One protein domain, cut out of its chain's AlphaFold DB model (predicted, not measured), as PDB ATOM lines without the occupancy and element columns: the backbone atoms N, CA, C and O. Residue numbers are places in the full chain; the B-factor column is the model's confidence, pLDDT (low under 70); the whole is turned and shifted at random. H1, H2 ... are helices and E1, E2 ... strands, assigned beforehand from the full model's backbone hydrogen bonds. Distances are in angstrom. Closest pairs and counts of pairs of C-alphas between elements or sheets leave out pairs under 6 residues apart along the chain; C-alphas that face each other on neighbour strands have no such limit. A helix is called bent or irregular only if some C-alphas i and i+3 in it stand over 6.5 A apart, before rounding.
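AT A GLANCE: This is residues 250 to 358 of the 617 residues of an uncharacterized protein of Haemonchus placei (UniProt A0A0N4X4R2). A small head is built round the two-stranded hairpin of E1 and E2, and the long helix H1 makes an arm, of which residues 250 to 279 stick out. In the head, H2 is near the hairpin by its residues 319 to 323, and H3 with the short H4 forms a corner beyond E2. The printed part has 109 residues, in the order H1, H2, E1, E2, H3, H4; the class is mostly helix, and the sheet E1 - E2 is antiparallel. The whole is extended, with a radius of gyration of the C-alphas of 24.6 A and spans of 84 by 30 by 19 A.

IN THESE COORDINATES: E1 is residues 329 to 334, from C-alpha 329 at (-18.934, 9.104, -10.537), and E2 is residues 336 to 341. H1, residues 250 to 291, begins at C-alpha 250 at (-52.659, 63.704, 26.815) and is 60.8 A long. H2, residues 312 to 326, is 18.6 A long and irregular, with C-alphas 313 and 316 8.6 A apart. H3 is residues 344 to 353; H4, residues 355 to 358, ends at C-alpha 358 at (-5.879, 16.709, -9.311).

HOW THE PARTS SIT: E1 and E2 form an antiparallel hairpin, at 150 degrees between directions; N 332 and O 338 are within hydrogen-bond range at 2.9 A. The closest C-alphas of H2 and E1 are those of Thr 323 and Phe 330, 7.4 A. Those of E2 and H3 are Ile 341 and Val 347, 6.2 A. H3 and H4 touch only at the corner, closest at C-alphas 351 and 358, 6.6 A. H1 touches no helix and is only just apart from E2, at 8.1 A. Every O i to N i+4 pair is within hydrogen-bond range in H1 and H3, 9 of 11 in H2; H4 is too short for one.

THE WHOLE: The C-alphas of Glu 250 and Lys 353, the two farthest apart, are 84.9 A apart. The printed part has no cut, and the link from H1 to H2 is long, with 20 residues. Residues 250 to 259 have pLDDT under 70.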
ATOM      1  N   GLU A 250     -53.922  64.362  27.221       47.09
ATOM      2  CA  GLU A 250     -52.659  63.704  26.815       47.09
ATOM      3  C   GLU A 250     -52.797  62.174  26.671       47.09
ATOM      4  O   GLU A 250     -52.108  61.541  25.864       47.09
ATOM      5  N   VAL A 251     -53.756  61.558  27.372       50.03
ATOM      6  CA  VAL A 251     -54.002  60.101  27.347       50.03
ATOM      7  C   VAL A 251     -54.542  59.628  25.987       50.03
ATOM      8  O   VAL A 251     -54.281  58.496  25.564       50.03
ATOM      9  N   CYS A 252     -55.252  60.494  25.260       48.88
ATOM     10  CA  CYS A 252     -55.793  60.183  23.935       48.88
ATOM     11  C   CYS A 252     -54.700  60.198  22.845       48.88
ATOM     12  O   CYS A 252     -54.667  59.325  21.970       48.88
ATOM     13  N   ILE A 253     -53.736  61.121  22.949       54.16
ATOM     14  CA  ILE A 253     -52.598  61.242  22.022       54.16
ATOM     15  C   ILE A 253     -51.600  60.093  22.228       54.16
ATOM     16  O   ILE A 253     -51.145  59.497  21.251       54.16
ATOM     17  N   VAL A 254     -51.323  59.698  23.477       55.31
ATOM     18  CA  VAL A 254     -50.422  58.572  23.785       55.31
ATOM     19  C   VAL A 254     -51.007  57.228  23.327       55.31
ATOM     20  O   VAL A 254     -50.292  56.425  22.727       55.31
ATOM     21  N   ARG A 255     -52.319  56.988  23.498       53.72
ATOM     22  CA  ARG A 255     -52.986  55.770  22.984       53.72
ATOM     23  C   ARG A 255     -53.035  55.720  21.452       53.72
ATOM     24  O   ARG A 255     -52.899  54.645  20.865       53.72
ATOM     25  N   SER A 256     -53.205  56.869  20.797       57.12
ATOM     26  CA  SER A 256     -53.110  57.000  19.337       57.12
ATOM     27  C   SER A 256     -51.693  56.683  18.835       57.12
ATOM     28  O   SER A 256     -51.520  55.837  17.953       57.12
ATOM     29  N   ALA A 257     -50.669  57.271  19.463       57.25
ATOM     30  CA  ALA A 257     -49.265  57.044  19.133       57.25
ATOM     31  C   ALA A 257     -48.821  55.590  19.386       57.25
ATOM     32  O   ALA A 257     -48.124  55.015  18.550       57.25
ATOM     33  N   GLU A 258     -49.275  54.948  20.470       63.78
ATOM     34  CA  GLU A 258     -49.020  53.522  20.722       63.78
ATOM     35  C   GLU A 258     -49.650  52.617  19.658       63.78
ATOM     36  O   GLU A 258     -49.023  51.651  19.222       63.78
ATOM     37  N   ASN A 259     -50.871  52.915  19.209       68.69
ATOM     38  CA  ASN A 259     -51.535  52.140  18.159       68.69
ATOM     39  C   ASN A 259     -50.828  52.289  16.805       68.69
ATOM     40  O   ASN A 259     -50.675  51.303  16.078       68.69
ATOM     41  N   VAL A 260     -50.352  53.495  16.479       70.56
ATOM     42  CA  VAL A 260     -49.530  53.751  15.288       70.56
ATOM     43  C   VAL A 260     -48.187  53.026  15.396       70.56
ATOM     44  O   VAL A 260     -47.813  52.309  14.469       70.56
ATOM     45  N   TYR A 261     -47.502  53.106  16.540       72.25
ATOM     46  CA  TYR A 261     -46.237  52.405  16.777       72.25
ATOM     47  C   TYR A 261     -46.394  50.880  16.711       72.25
ATOM     48  O   TYR A 261     -45.586  50.212  16.070       72.25
ATOM     49  N   ARG A 262     -47.460  50.307  17.290       73.00
ATOM     50  CA  ARG A 262     -47.766  48.870  17.174       73.00
ATOM     51  C   ARG A 262     -48.015  48.462  15.725       73.00
ATOM     52  O   ARG A 262     -47.495  47.433  15.303       73.00
ATOM     53  N   ARG A 263     -48.754  49.263  14.946       77.50
ATOM     54  CA  ARG A 263     -48.986  48.999  13.515       77.50
ATOM     55  C   ARG A 263     -47.696  49.083  12.703       77.50
ATOM     56  O   ARG A 263     -47.439  48.178  11.917       77.50
ATOM     57  N   ILE A 264     -46.862  50.098  12.930       77.19
ATOM     58  CA  ILE A 264     -45.549  50.230  12.282       77.19
ATOM     59  C   ILE A 264     -44.651  49.050  12.666       77.19
ATOM     60  O   ILE A 264     -44.128  48.380  11.784       77.19
ATOM     61  N   ALA A 265     -44.531  48.714  13.953       74.94
ATOM     62  CA  ALA A 265     -43.744  47.572  14.416       74.94
ATOM     63  C   ALA A 265     -44.247  46.241  13.834       74.94
ATOM     64  O   ALA A 265     -43.446  45.362  13.519       74.94
ATOM     65  N   GLN A 266     -45.561  46.081  13.658       81.25
ATOM     66  CA  GLN A 266     -46.154  44.897  13.042       81.25
ATOM     67  C   GLN A 266     -45.870  44.827  11.537       81.25
ATOM     68  O   GLN A 266     -45.464  43.771  11.056       81.25
ATOM     69  N   ILE A 267     -45.991  45.943  10.813       84.81
ATOM     70  CA  ILE A 267     -45.620  46.041   9.393       84.81
ATOM     71  C   ILE A 267     -44.124  45.754   9.216       84.81
ATOM     72  O   ILE A 267     -43.762  44.950   8.361       84.81
ATOM     73  N   THR A 268     -43.261  46.320  10.062       84.31
ATOM     74  CA  THR A 268     -41.813  46.072  10.032       84.31
ATOM     75  C   THR A 268     -41.491  44.604  10.301       84.31
ATOM     76  O   THR A 268     -40.696  44.019   9.573       84.31
ATOM     77  N   LYS A 269     -42.135  43.963  11.287       86.00
ATOM     78  CA  LYS A 269     -41.963  42.521  11.547       86.00
ATOM     79  C   LYS A 269     -42.366  41.670  10.343       86.00
ATOM     80  O   LYS A 269     -41.632  40.755   9.980       86.00
ATOM     81  N   VAL A 270     -43.501  41.979   9.713       88.44
ATOM     82  CA  VAL A 270     -43.973  41.270   8.513       88.44
ATOM     83  C   VAL A 270     -43.017  41.491   7.339       88.44
ATOM     84  O   VAL A 270     -42.649  40.528   6.674       88.44
ATOM     85  N   ALA A 271     -42.550  42.721   7.117       87.62
ATOM     86  CA  ALA A 271     -41.591  43.041   6.062       87.62
ATOM     87  C   ALA A 271     -40.246  42.322   6.266       87.62
ATOM     88  O   ALA A 271     -39.719  41.732   5.326       87.62
ATOM     89  N   VAL A 272     -39.718  42.299   7.495       89.75
ATOM     90  CA  VAL A 272     -38.495  41.554   7.839       89.75
ATOM     91  C   VAL A 272     -38.693  40.054   7.618       89.75
ATOM     92  O   VAL A 272     -37.830  39.410   7.028       89.75
ATOM     93  N   LEU A 273     -39.835  39.490   8.020       92.25
ATOM     94  CA  LEU A 273     -40.138  38.075   7.794       92.25
ATOM     95  C   LEU A 273     -40.241  37.739   6.296       92.25
ATOM     96  O   LEU A 273     -39.704  36.722   5.857       92.25
ATOM     97  N   LEU A 274     -40.874  38.599   5.493       92.88
ATOM     98  CA  LEU A 274     -40.957  38.444   4.036       92.88
ATOM     99  C   LEU A 274     -39.579  38.541   3.368       92.88
ATOM    100  O   LEU A 274     -39.261  37.738   2.493       92.88
ATOM    101  N   LEU A 275     -38.728  39.470   3.810       93.00
ATOM    102  CA  LEU A 275     -37.351  39.585   3.323       93.00
ATOM    103  C   LEU A 275     -36.520  38.348   3.681       93.00
ATOM    104  O   LEU A 275     -35.837  37.807   2.813       93.00
ATOM    105  N   LEU A 276     -36.607  37.862   4.923       91.94
ATOM    106  CA  LEU A 276     -35.893  36.662   5.370       91.94
ATOM    107  C   LEU A 276     -36.355  35.414   4.613       91.94
ATOM    108  O   LEU A 276     -35.524  34.652   4.127       91.94
ATOM    109  N   THR A 277     -37.665  35.216   4.457       92.88
ATOM    110  CA  THR A 277     -38.214  34.072   3.707       92.88
ATOM    111  C   THR A 277     -37.841  34.128   2.227       92.88
ATOM    112  O   THR A 277     -37.431  33.113   1.667       92.88
ATOM    113  N   THR A 278     -37.878  35.312   1.608       93.81
ATOM    114  CA  THR A 278     -37.430  35.510   0.220       93.81
ATOM    115  C   THR A 278     -35.931  35.244   0.076       93.81
ATOM    116  O   THR A 278     -35.518  34.535  -0.839       93.81
ATOM    117  N   ALA A 279     -35.102  35.744   0.998       92.62
ATOM    118  CA  ALA A 279     -33.663  35.492   1.000       92.62
ATOM    119  C   ALA A 279     -33.342  33.997   1.161       92.62
ATOM    120  O   ALA A 279     -32.487  33.473   0.447       92.62
ATOM    121  N   VAL A 280     -34.064  33.291   2.039       92.38
ATOM    122  CA  VAL A 280     -33.953  31.834   2.207       92.38
ATOM    123  C   VAL A 280     -34.372  31.104   0.932       92.38
ATOM    124  O   VAL A 280     -33.655  30.210   0.490       92.38
ATOM    125  N   ALA A 281     -35.474  31.500   0.290       93.44
ATOM    126  CA  ALA A 281     -35.913  30.905  -0.972       93.44
ATOM    127  C   ALA A 281     -34.880  31.109  -2.096       93.44
ATOM    128  O   ALA A 281     -34.535  30.154  -2.792       93.44
ATOM    129  N   ILE A 282     -34.319  32.319  -2.225       93.88
ATOM    130  CA  ILE A 282     -33.240  32.625  -3.179       93.88
ATOM    131  C   ILE A 282     -31.993  31.793  -2.870       93.88
ATOM    132  O   ILE A 282     -31.374  31.263  -3.792       93.88
ATOM    133  N   TYR A 283     -31.617  31.658  -1.595       92.50
ATOM    134  CA  TYR A 283     -30.485  30.830  -1.184       92.50
ATOM    135  C   TYR A 283     -30.699  29.359  -1.553       92.50
ATOM    136  O   TYR A 283     -29.828  28.770  -2.188       92.50
ATOM    137  N   ILE A 284     -31.857  28.781  -1.220       93.31
ATOM    138  CA  ILE A 284     -32.195  27.385  -1.537       93.31
ATOM    139  C   ILE A 284     -32.191  27.167  -3.053       93.31
ATOM    140  O   ILE A 284     -31.629  26.183  -3.534       93.31
ATOM    141  N   TRP A 285     -32.771  28.097  -3.813       94.25
ATOM    142  CA  TRP A 285     -32.768  28.038  -5.271       94.25
ATOM    143  C   TRP A 285     -31.343  28.089  -5.835       94.25
ATOM    144  O   TRP A 285     -30.961  27.203  -6.596       94.25
ATOM    145  N   ARG A 286     -30.512  29.049  -5.403       92.44
ATOM    146  CA  ARG A 286     -29.099  29.151  -5.815       92.44
ATOM    147  C   ARG A 286     -28.283  27.924  -5.419       92.44
ATOM    148  O   ARG A 286     -27.423  27.497  -6.185       92.44
ATOM    149  N   PHE A 287     -28.541  27.361  -4.242       92.69
ATOM    150  CA  PHE A 287     -27.886  26.152  -3.759       92.69
ATOM    151  C   PHE A 287     -28.157  24.973  -4.701       92.69
ATOM    152  O   PHE A 287     -27.209  24.376  -5.207       92.69
ATOM    153  N   TYR A 288     -29.426  24.692  -5.012       94.38
ATOM    154  CA  TYR A 288     -29.787  23.604  -5.928       94.38
ATOM    155  C   TYR A 288     -29.440  23.896  -7.394       94.38
ATOM    156  O   TYR A 288     -29.202  22.969  -8.164       94.38
ATOM    157  N   GLU A 289     -29.355  25.162  -7.798       93.75
ATOM    158  CA  GLU A 289     -28.822  25.516  -9.115       93.75
ATOM    159  C   GLU A 289     -27.320  25.211  -9.200       93.75
ATOM    160  O   GLU A 289     -26.851  24.634 -10.180       93.75
ATOM    161  N   ASN A 290     -26.563  25.507  -8.141       90.94
ATOM    162  CA  ASN A 290     -25.144  25.175  -8.066       90.94
ATOM    163  C   ASN A 290     -24.904  23.656  -8.051       90.94
ATOM    164  O   ASN A 290     -23.932  23.195  -8.647       90.94
ATOM    165  N   THR A 291     -25.792  22.862  -7.437       92.94
ATOM    166  CA  THR A 291     -25.634  21.397  -7.404       92.94
ATOM    167  C   THR A 291     -25.741  20.757  -8.789       92.94
ATOM    168  O   THR A 291     -25.139  19.716  -9.023       92.94
ATOM    169  N   LYS A 292     -26.435  21.395  -9.743       92.38
ATOM    170  CA  LYS A 292     -26.558  20.902 -11.129       92.38
ATOM    171  C   LYS A 292     -25.237  20.910 -11.908       92.38
ATOM    172  O   LYS A 292     -25.152  20.267 -12.948       92.38
ATOM    173  N   ARG A 293     -24.223  21.645 -11.436       93.44
ATOM    174  CA  ARG A 293     -22.889  21.709 -12.062       93.44
ATOM    175  C   ARG A 293     -22.052  20.450 -11.827       93.44
ATOM    176  O   ARG A 293     -21.034  20.278 -12.490       93.44
ATOM    177  N   TYR A 294     -22.464  19.614 -10.879       96.00
ATOM    178  CA  TYR A 294     -21.723  18.449 -10.420       96.00
ATOM    179  C   TYR A 294     -22.398  17.147 -10.874       96.00
ATOM    180  O   TYR A 294     -23.591  17.151 -11.202       96.00
ATOM    181  N   PRO A 295     -21.656  16.024 -10.895       96.25
ATOM    182  CA  PRO A 295     -22.235  14.695 -11.063       96.25
ATOM    183  C   PRO A 295     -23.435  14.458 -10.133       96.25
ATOM    184  O   PRO A 295     -23.459  14.934  -8.997       96.25
ATOM    185  N   LYS A 296     -24.431  13.696 -10.602       95.38
ATOM    186  CA  LYS A 296     -25.596  13.343  -9.774       95.38
ATOM    187  C   LYS A 296     -25.148  12.561  -8.537       95.38
ATOM    188  O   LYS A 296     -24.164  11.838  -8.585       95.38
ATOM    189  N   GLY A 297     -25.873  12.703  -7.437       95.62
ATOM    190  CA  GLY A 297     -25.575  12.036  -6.174       95.62
ATOM    191  C   GLY A 297     -26.722  12.200  -5.176       95.62
ATOM    192  O   GLY A 297     -27.757  12.779  -5.536       95.62
ATOM    193  N   PRO A 298     -26.557  11.716  -3.932       95.50
ATOM    194  CA  PRO A 298     -27.590  11.805  -2.907       95.50
ATOM    195  C   PRO A 298     -27.993  13.259  -2.672       95.50
ATOM    196  O   PRO A 298     -27.146  14.125  -2.444       95.50
ATOM    197  N   ARG A 299     -29.303  13.534  -2.708       94.25
ATOM    198  CA  ARG A 299     -29.828  14.901  -2.614       94.25
ATOM    199  C   ARG A 299     -29.322  15.588  -1.336       94.25
ATOM    200  O   ARG A 299     -29.662  15.135  -0.243       94.25
ATOM    201  N   PRO A 300     -28.566  16.691  -1.447       95.19
ATOM    202  CA  PRO A 300     -28.046  17.370  -0.277       95.19
ATOM    203  C   PRO A 300     -29.113  18.260   0.365       95.19
ATOM    204  O   PRO A 300     -29.947  18.876  -0.317       95.19
ATOM    205  N   TYR A 301     -29.055  18.363   1.689       93.50
ATOM    206  CA  TYR A 301     -29.780  19.374   2.443       93.50
ATOM    207  C   TYR A 301     -29.017  20.705   2.389       93.50
ATOM    208  O   TYR A 301     -27.782  20.706   2.442       93.50
ATOM    209  N   PRO A 302     -29.712  21.851   2.299       90.19
ATOM    210  CA  PRO A 302     -29.058  23.150   2.392       90.19
ATOM    211  C   PRO A 302     -28.226  23.270   3.681       90.19
ATOM    212  O   PRO A 302     -28.599  22.722   4.719       90.19
ATOM    213  N   PHE A 303     -27.103  23.989   3.613       83.81
ATOM    214  CA  PHE A 303     -26.089  24.157   4.670       83.81
ATOM    215  C   PHE A 303     -25.308  22.897   5.067       83.81
ATOM    216  O   PHE A 303     -24.085  22.917   5.018       83.81
ATOM    217  N   VAL A 304     -25.981  21.817   5.463       87.69
ATOM    218  CA  VAL A 304     -25.337  20.616   6.033       87.69
ATOM    219  C   VAL A 304     -24.970  19.560   4.992       87.69
ATOM    220  O   VAL A 304     -24.279  18.595   5.309       87.69
ATOM    221  N   GLY A 305     -25.429  19.717   3.751       92.38
ATOM    222  CA  GLY A 305     -25.180  18.759   2.685       92.38
ATOM    223  C   GLY A 305     -25.762  17.386   3.017       92.38
ATOM    224  O   GLY A 305     -26.952  17.245   3.291       92.38
ATOM    225  N   ASN A 306     -24.910  16.371   2.998       93.50
ATOM    226  CA  ASN A 306     -25.242  14.980   3.255       93.50
ATOM    227  C   ASN A 306     -24.815  14.498   4.652       93.50
ATOM    228  O   ASN A 306     -24.886  13.301   4.919       93.50
ATOM    229  N   LEU A 307     -24.417  15.408   5.555       87.06
ATOM    230  CA  LEU A 307     -23.941  15.058   6.902       87.06
ATOM    231  C   LEU A 307     -24.948  14.237   7.724       87.06
ATOM    232  O   LEU A 307     -24.555  13.407   8.532       87.06
ATOM    233  N   ILE A 308     -26.245  14.479   7.520       86.94
ATOM    234  CA  ILE A 308     -27.331  13.805   8.249       86.94
ATOM    235  C   ILE A 308     -27.872  12.606   7.449       86.94
ATOM    236  O   ILE A 308     -28.478  11.702   8.012       86.94
ATOM    237  N   SER A 309     -27.668  12.587   6.126       87.69
ATOM    238  CA  SER A 309     -28.190  11.531   5.248       87.69
ATOM    239  C   SER A 309     -27.256  10.332   5.092       87.69
ATOM    240  O   SER A 309     -27.703   9.299   4.601       87.69
ATOM    241  N   LEU A 310     -25.971  10.487   5.423       88.75
ATOM    242  CA  LEU A 310     -24.957   9.444   5.286       88.75
ATOM    243  C   LEU A 310     -24.404   9.049   6.649       88.75
ATOM    244  O   LEU A 310     -24.126   9.902   7.493       88.75
ATOM    245  N   ASN A 311     -24.188   7.751   6.837       87.06
ATOM    246  CA  ASN A 311     -23.497   7.244   8.006       87.06
ATOM    247  C   ASN A 311     -21.971   7.275   7.801       87.06
ATOM    248  O   ASN A 311     -21.401   6.387   7.173       87.06
ATOM    249  N   PHE A 312     -21.290   8.260   8.392       80.25
ATOM    250  CA  PHE A 312     -19.830   8.413   8.269       80.25
ATOM    251  C   PHE A 312     -19.022   7.300   8.933       80.25
ATOM    252  O   PHE A 312     -17.885   7.067   8.539       80.25
ATOM    253  N   THR A 313     -19.602   6.576   9.894       76.25
ATOM    254  CA  THR A 313     -18.930   5.398  10.467       76.25
ATOM    255  C   THR A 313     -18.910   4.227   9.484       76.25
ATOM    256  O   THR A 313     -18.023   3.389   9.541       76.25
ATOM    257  N   ARG A 314     -19.844   4.181   8.531       82.00
ATOM    258  CA  ARG A 314     -19.936   3.141   7.497       82.00
ATOM    259  C   ARG A 314     -19.884   3.752   6.098       82.00
ATOM    260  O   ARG A 314     -20.614   3.351   5.196       82.00
ATOM    261  N   ILE A 315     -19.010   4.744   5.913       85.19
ATOM    262  CA  ILE A 315     -18.973   5.553   4.685       85.19
ATOM    263  C   ILE A 315     -18.705   4.721   3.424       85.19
ATOM    264  O   ILE A 315     -19.272   4.993   2.369       85.19
ATOM    265  N   HIS A 316     -17.907   3.660   3.536       83.38
ATOM    266  CA  HIS A 316     -17.631   2.746   2.431       83.38
ATOM    267  C   HIS A 316     -18.884   1.955   2.006       83.38
ATOM    268  O   HIS A 316     -19.098   1.738   0.814       83.38
ATOM    269  N   GLU A 317     -19.764   1.573   2.938       88.25
ATOM    270  CA  GLU A 317     -21.057   0.951   2.611       88.25
ATOM    271  C   GLU A 317     -21.989   1.965   1.926       88.25
ATOM    272  O   GLU A 317     -22.648   1.659   0.930       88.25
ATOM    273  N   GLU A 318     -21.995   3.207   2.415       91.44
ATOM    274  CA  GLU A 318     -22.775   4.302   1.836       91.44
ATOM    275  C   GLU A 318     -22.340   4.644   0.405       91.44
ATOM    276  O   GLU A 318     -23.179   4.852  -0.475       91.44
ATOM    277  N   PHE A 319     -21.034   4.658   0.135       92.56
ATOM    278  CA  PHE A 319     -20.499   4.862  -1.211       92.56
ATOM    279  C   PHE A 319     -20.801   3.686  -2.143       92.56
ATOM    280  O   PHE A 319     -21.087   3.916  -3.321       92.56
ATOM    281  N   ALA A 320     -20.837   2.452  -1.635       90.94
ATOM    282  CA  ALA A 320     -21.286   1.297  -2.414       90.94
ATOM    283  C   ALA A 320     -22.764   1.431  -2.813       90.94
ATOM    284  O   ALA A 320     -23.130   1.175  -3.963       90.94
ATOM    285  N   ARG A 321     -23.619   1.889  -1.887       94.00
ATOM    286  CA  ARG A 321     -25.030   2.201  -2.168       94.00
ATOM    287  C   ARG A 321     -25.159   3.303  -3.221       94.00
ATOM    288  O   ARG A 321     -25.864   3.111  -4.209       94.00
ATOM    289  N   CYS A 322     -24.437   4.411  -3.053       94.88
ATOM    290  CA  CYS A 322     -24.453   5.524  -4.003       94.88
ATOM    291  C   CYS A 322     -23.956   5.106  -5.392       94.88
ATOM    292  O   CYS A 322     -24.542   5.514  -6.388       94.88
ATOM    293  N   THR A 323     -22.935   4.249  -5.473       94.31
ATOM    294  CA  THR A 323     -22.419   3.734  -6.754       94.31
ATOM    295  C   THR A 323     -23.496   2.975  -7.529       94.31
ATOM    296  O   THR A 323     -23.638   3.160  -8.736       94.31
ATOM    297  N   LYS A 324     -24.303   2.154  -6.842       93.69
ATOM    298  CA  LYS A 324     -25.413   1.415  -7.469       93.69
ATOM    299  C   LYS A 324     -26.520   2.337  -7.983       93.69
ATOM    300  O   LYS A 324     -27.144   2.021  -8.990       93.69
ATOM    301  N   GLU A 325     -26.777   3.446  -7.295       96.06
ATOM    302  CA  GLU A 325     -27.874   4.365  -7.619       96.06
ATOM    303  C   GLU A 325     -27.483   5.430  -8.659       96.06
ATOM    304  O   GLU A 325     -28.265   5.739  -9.558       96.06
ATOM    305  N   TYR A 326     -26.274   5.984  -8.557       96.00
ATOM    306  CA  TYR A 326     -25.824   7.142  -9.339       96.00
ATOM    307  C   TYR A 326     -24.724   6.812 -10.359       96.00
ATOM    308  O   TYR A 326     -24.401   7.655 -11.198       96.00
ATOM    309  N   GLY A 327     -24.174   5.596 -10.328       95.44
ATOM    310  CA  GLY A 327     -23.022   5.182 -11.129       95.44
ATOM    311  C   GLY A 327     -21.684   5.482 -10.447       95.44
ATOM    312  O   GLY A 327     -21.632   5.938  -9.309       95.44
ATOM    313  N   ASN A 328     -20.578   5.233 -11.153       96.50
ATOM    314  CA  ASN A 328     -19.232   5.257 -10.556       96.50
ATOM    315  C   ASN A 328     -18.666   6.659 -10.275       96.50
ATOM    316  O   ASN A 328     -17.612   6.782  -9.658       96.50
ATOM    317  N   ILE A 329     -19.330   7.712 -10.763       97.56
ATOM    318  CA  ILE A 329     -18.934   9.104 -10.537       97.56
ATOM    319  C   ILE A 329     -20.153   9.857 -10.027       97.56
ATOM    320  O   ILE A 329     -21.071  10.157 -10.790       97.56
ATOM    321  N   PHE A 330     -20.145  10.179  -8.738       97.31
ATOM    322  CA  PHE A 330     -21.236  10.883  -8.071       97.31
ATOM    323  C   PHE A 330     -20.710  11.985  -7.158       97.31
ATOM    324  O   PHE A 330     -19.505  12.124  -6.963       97.31
ATOM    325  N   THR A 331     -21.599  12.827  -6.629       97.50
ATOM    326  CA  THR A 331     -21.212  13.917  -5.718       97.50
ATOM    327  C   THR A 331     -21.907  13.805  -4.374       97.50
ATOM    328  O   THR A 331     -23.126  13.671  -4.303       97.50
ATOM    329  N   VAL A 332     -21.117  13.914  -3.309       95.31
ATOM    330  CA  VAL A 332     -21.573  14.032  -1.923       95.31
ATOM    331  C   VAL A 332     -21.208  15.419  -1.407       95.31
ATOM    332  O   VAL A 332     -20.131  15.936  -1.686       95.31
ATOM    333  N   TYR A 333     -22.095  16.045  -0.648       93.00
ATOM    334  CA  TYR A 333     -21.877  17.366  -0.074       93.00
ATOM    335  C   TYR A 333     -21.493  17.248   1.399       93.00
ATOM    336  O   TYR A 333     -22.334  16.935   2.235       93.00
ATOM    337  N   LEU A 334     -20.236  17.545   1.728       87.12
ATOM    338  CA  LEU A 334     -19.778  17.759   3.105       87.12
ATOM    339  C   LEU A 334     -19.552  19.252   3.305       87.12
ATOM    340  O   LEU A 334     -18.434  19.751   3.185       87.12
ATOM    341  N   PRO A 335     -20.642  19.959   3.615       83.56
ATOM    342  CA  PRO A 335     -21.042  21.268   3.068       83.56
ATOM    343  C   PRO A 335     -20.579  21.672   1.648       83.56
ATOM    344  O   PRO A 335     -21.359  22.243   0.885       83.56
ATOM    345  N   LYS A 336     -19.336  21.376   1.262       88.12
ATOM    346  CA  LYS A 336     -18.752  21.523  -0.075       88.12
ATOM    347  C   LYS A 336     -18.922  20.249  -0.922       88.12
ATOM    348  O   LYS A 336     -18.970  19.150  -0.362       88.12
ATOM    349  N   PRO A 337     -18.978  20.373  -2.260       93.12
ATOM    350  CA  PRO A 337     -19.077  19.227  -3.159       93.12
ATOM    351  C   PRO A 337     -17.793  18.390  -3.134       93.12
ATOM    352  O   PRO A 337     -16.697  18.917  -3.326       93.12
ATOM    353  N   HIS A 338     -17.956  17.089  -2.921       93.94
ATOM    354  CA  HIS A 338     -16.931  16.061  -3.039       93.94
ATOM    355  C   HIS A 338     -17.354  15.104  -4.151       93.94
ATOM    356  O   HIS A 338     -18.337  14.374  -4.009       93.94
ATOM    357  N   VAL A 339     -16.635  15.127  -5.268       97.06
ATOM    358  CA  VAL A 339     -16.831  14.167  -6.355       97.06
ATOM    359  C   VAL A 339     -16.145  12.863  -5.969       97.06
ATOM    360  O   VAL A 339     -14.942  12.844  -5.720       97.06
ATOM    361  N   VAL A 340     -16.906  11.778  -5.920       96.50
ATOM    362  CA  VAL A 340     -16.423  10.437  -5.587       96.50
ATOM    363  C   VAL A 340     -16.315   9.631  -6.876       96.50
ATOM    364  O   VAL A 340     -17.255   9.612  -7.669       96.50
ATOM    365  N   ILE A 341     -15.167   8.988  -7.086       97.00
ATOM    366  CA  ILE A 341     -14.863   8.129  -8.233       97.00
ATOM    367  C   ILE A 341     -14.594   6.722  -7.696       97.00
ATOM    368  O   ILE A 341     -13.643   6.541  -6.938       97.00
ATOM    369  N   THR A 342     -15.416   5.739  -8.062       95.31
ATOM    370  CA  THR A 342     -15.413   4.406  -7.424       95.31
ATOM    371  C   THR A 342     -14.945   3.259  -8.320       95.31
ATOM    372  O   THR A 342     -14.816   2.132  -7.844       95.31
ATOM    373  N   ASP A 343     -14.644   3.521  -9.595       94.75
ATOM    374  CA  ASP A 343     -14.122   2.519 -10.530       94.75
ATOM    375  C   ASP A 343     -12.642   2.716 -10.876       94.75
ATOM    376  O   ASP A 343     -12.114   3.830 -10.890       94.75
ATOM    377  N   PHE A 344     -11.973   1.603 -11.194       95.31
ATOM    378  CA  PHE A 344     -10.539   1.575 -11.477       95.31
ATOM    379  C   PHE A 344     -10.147   2.478 -12.649       95.31
ATOM    380  O   PHE A 344      -9.178   3.231 -12.546       95.31
ATOM    381  N   ASP A 345     -10.901   2.443 -13.749       95.88
ATOM    382  CA  ASP A 345     -10.587   3.244 -14.929       95.88
ATOM    383  C   ASP A 345     -10.737   4.739 -14.653       95.88
ATOM    384  O   ASP A 345      -9.902   5.527 -15.100       95.88
ATOM    385  N   GLY A 346     -11.786   5.131 -13.925       96.62
ATOM    386  CA  GLY A 346     -12.014   6.505 -13.498       96.62
ATOM    387  C   GLY A 346     -10.878   7.023 -12.619       96.62
ATOM    388  O   GLY A 346     -10.322   8.087 -12.899       96.62
ATOM    389  N   VAL A 347     -10.472   6.256 -11.601       95.75
ATOM    390  CA  VAL A 347      -9.352   6.633 -10.720       95.75
ATOM    391  C   VAL A 347      -8.030   6.687 -11.496       95.75
ATOM    392  O   VAL A 347      -7.259   7.638 -11.339       95.75
ATOM    393  N   LYS A 348      -7.785   5.734 -12.402       95.88
ATOM    394  CA  LYS A 348      -6.599   5.713 -13.271       95.88
ATOM    395  C   LYS A 348      -6.573   6.897 -14.235       95.88
ATOM    396  O   LYS A 348      -5.521   7.504 -14.442       95.88
ATOM    397  N   GLU A 349      -7.707   7.261 -14.824       97.12
ATOM    398  CA  GLU A 349      -7.806   8.460 -15.654       97.12
ATOM    399  C   GLU A 349      -7.515   9.720 -14.834       97.12
ATOM    400  O   GLU A 349      -6.671  10.516 -15.246       97.12
ATOM    401  N   ALA A 350      -8.152   9.875 -13.671       95.75
ATOM    402  CA  ALA A 350      -8.015  11.059 -12.829       95.75
ATOM    403  C   ALA A 350      -6.582  11.242 -12.309       95.75
ATOM    404  O   ALA A 350      -5.967  12.285 -12.514       95.75
ATOM    405  N   PHE A 351      -6.017  10.226 -11.656       94.56
ATOM    406  CA  PHE A 351      -4.785  10.393 -10.880       94.56
ATOM    407  C   PHE A 351      -3.511   9.998 -11.629       94.56
ATOM    408  O   PHE A 351      -2.434  10.501 -11.293       94.56
ATOM    409  N   VAL A 352      -3.611   9.150 -12.658       92.81
ATOM    410  CA  VAL A 352      -2.459   8.761 -13.488       92.81
ATOM    411  C   VAL A 352      -2.421   9.584 -14.770       92.81
ATOM    412  O   VAL A 352      -1.461  10.320 -14.988       92.81
ATOM    413  N   LYS A 353      -3.461   9.505 -15.611       95.25
ATOM    414  CA  LYS A 353      -3.456  10.165 -16.933       95.25
ATOM    415  C   LYS A 353      -3.595  11.686 -16.830       95.25
ATOM    416  O   LYS A 353      -2.891  12.404 -17.528       95.25
ATOM    417  N   LYS A 354      -4.475  12.169 -15.949       94.94
ATOM    418  CA  LYS A 354      -4.745  13.599 -15.710       94.94
ATOM    419  C   LYS A 354      -4.209  14.079 -14.362       94.94
ATOM    420  O   LYS A 354      -4.680  15.082 -13.839       94.94
ATOM    421  N   GLY A 355      -3.205  13.398 -13.804       89.62
ATOM    422  CA  GLY A 355      -2.761  13.612 -12.423       89.62
ATOM    423  C   GLY A 355      -2.426  15.065 -12.061       89.62
ATOM    424  O   GLY A 355      -2.644  15.453 -10.918       89.62
ATOM    425  N   ASP A 356      -1.959  15.881 -13.017       90.25
ATOM    426  CA  ASP A 356      -1.689  17.316 -12.812       90.25
ATOM    427  C   ASP A 356      -2.934  18.142 -12.481       90.25
ATOM    428  O   ASP A 356      -2.844  19.112 -11.727       90.25
ATOM    429  N   ASP A 357      -4.098  17.739 -12.986       94.06
ATOM    430  CA  ASP A 357      -5.361  18.433 -12.748       94.06
ATOM    431  C   ASP A 357      -5.870  18.209 -11.319       94.06
ATOM    432  O   ASP A 357      -6.632  19.032 -10.823       94.06
ATOM    433  N   PHE A 358      -5.417  17.147 -10.637       91.88
ATOM    434  CA  PHE A 358      -5.879  16.709  -9.311       91.88
ATOM    435  C   PHE A 358      -4.792  16.832  -8.221       91.88
ATOM    436  O   PHE A 358      -4.828  16.129  -7.207       91.88
TER     437      PHE A 358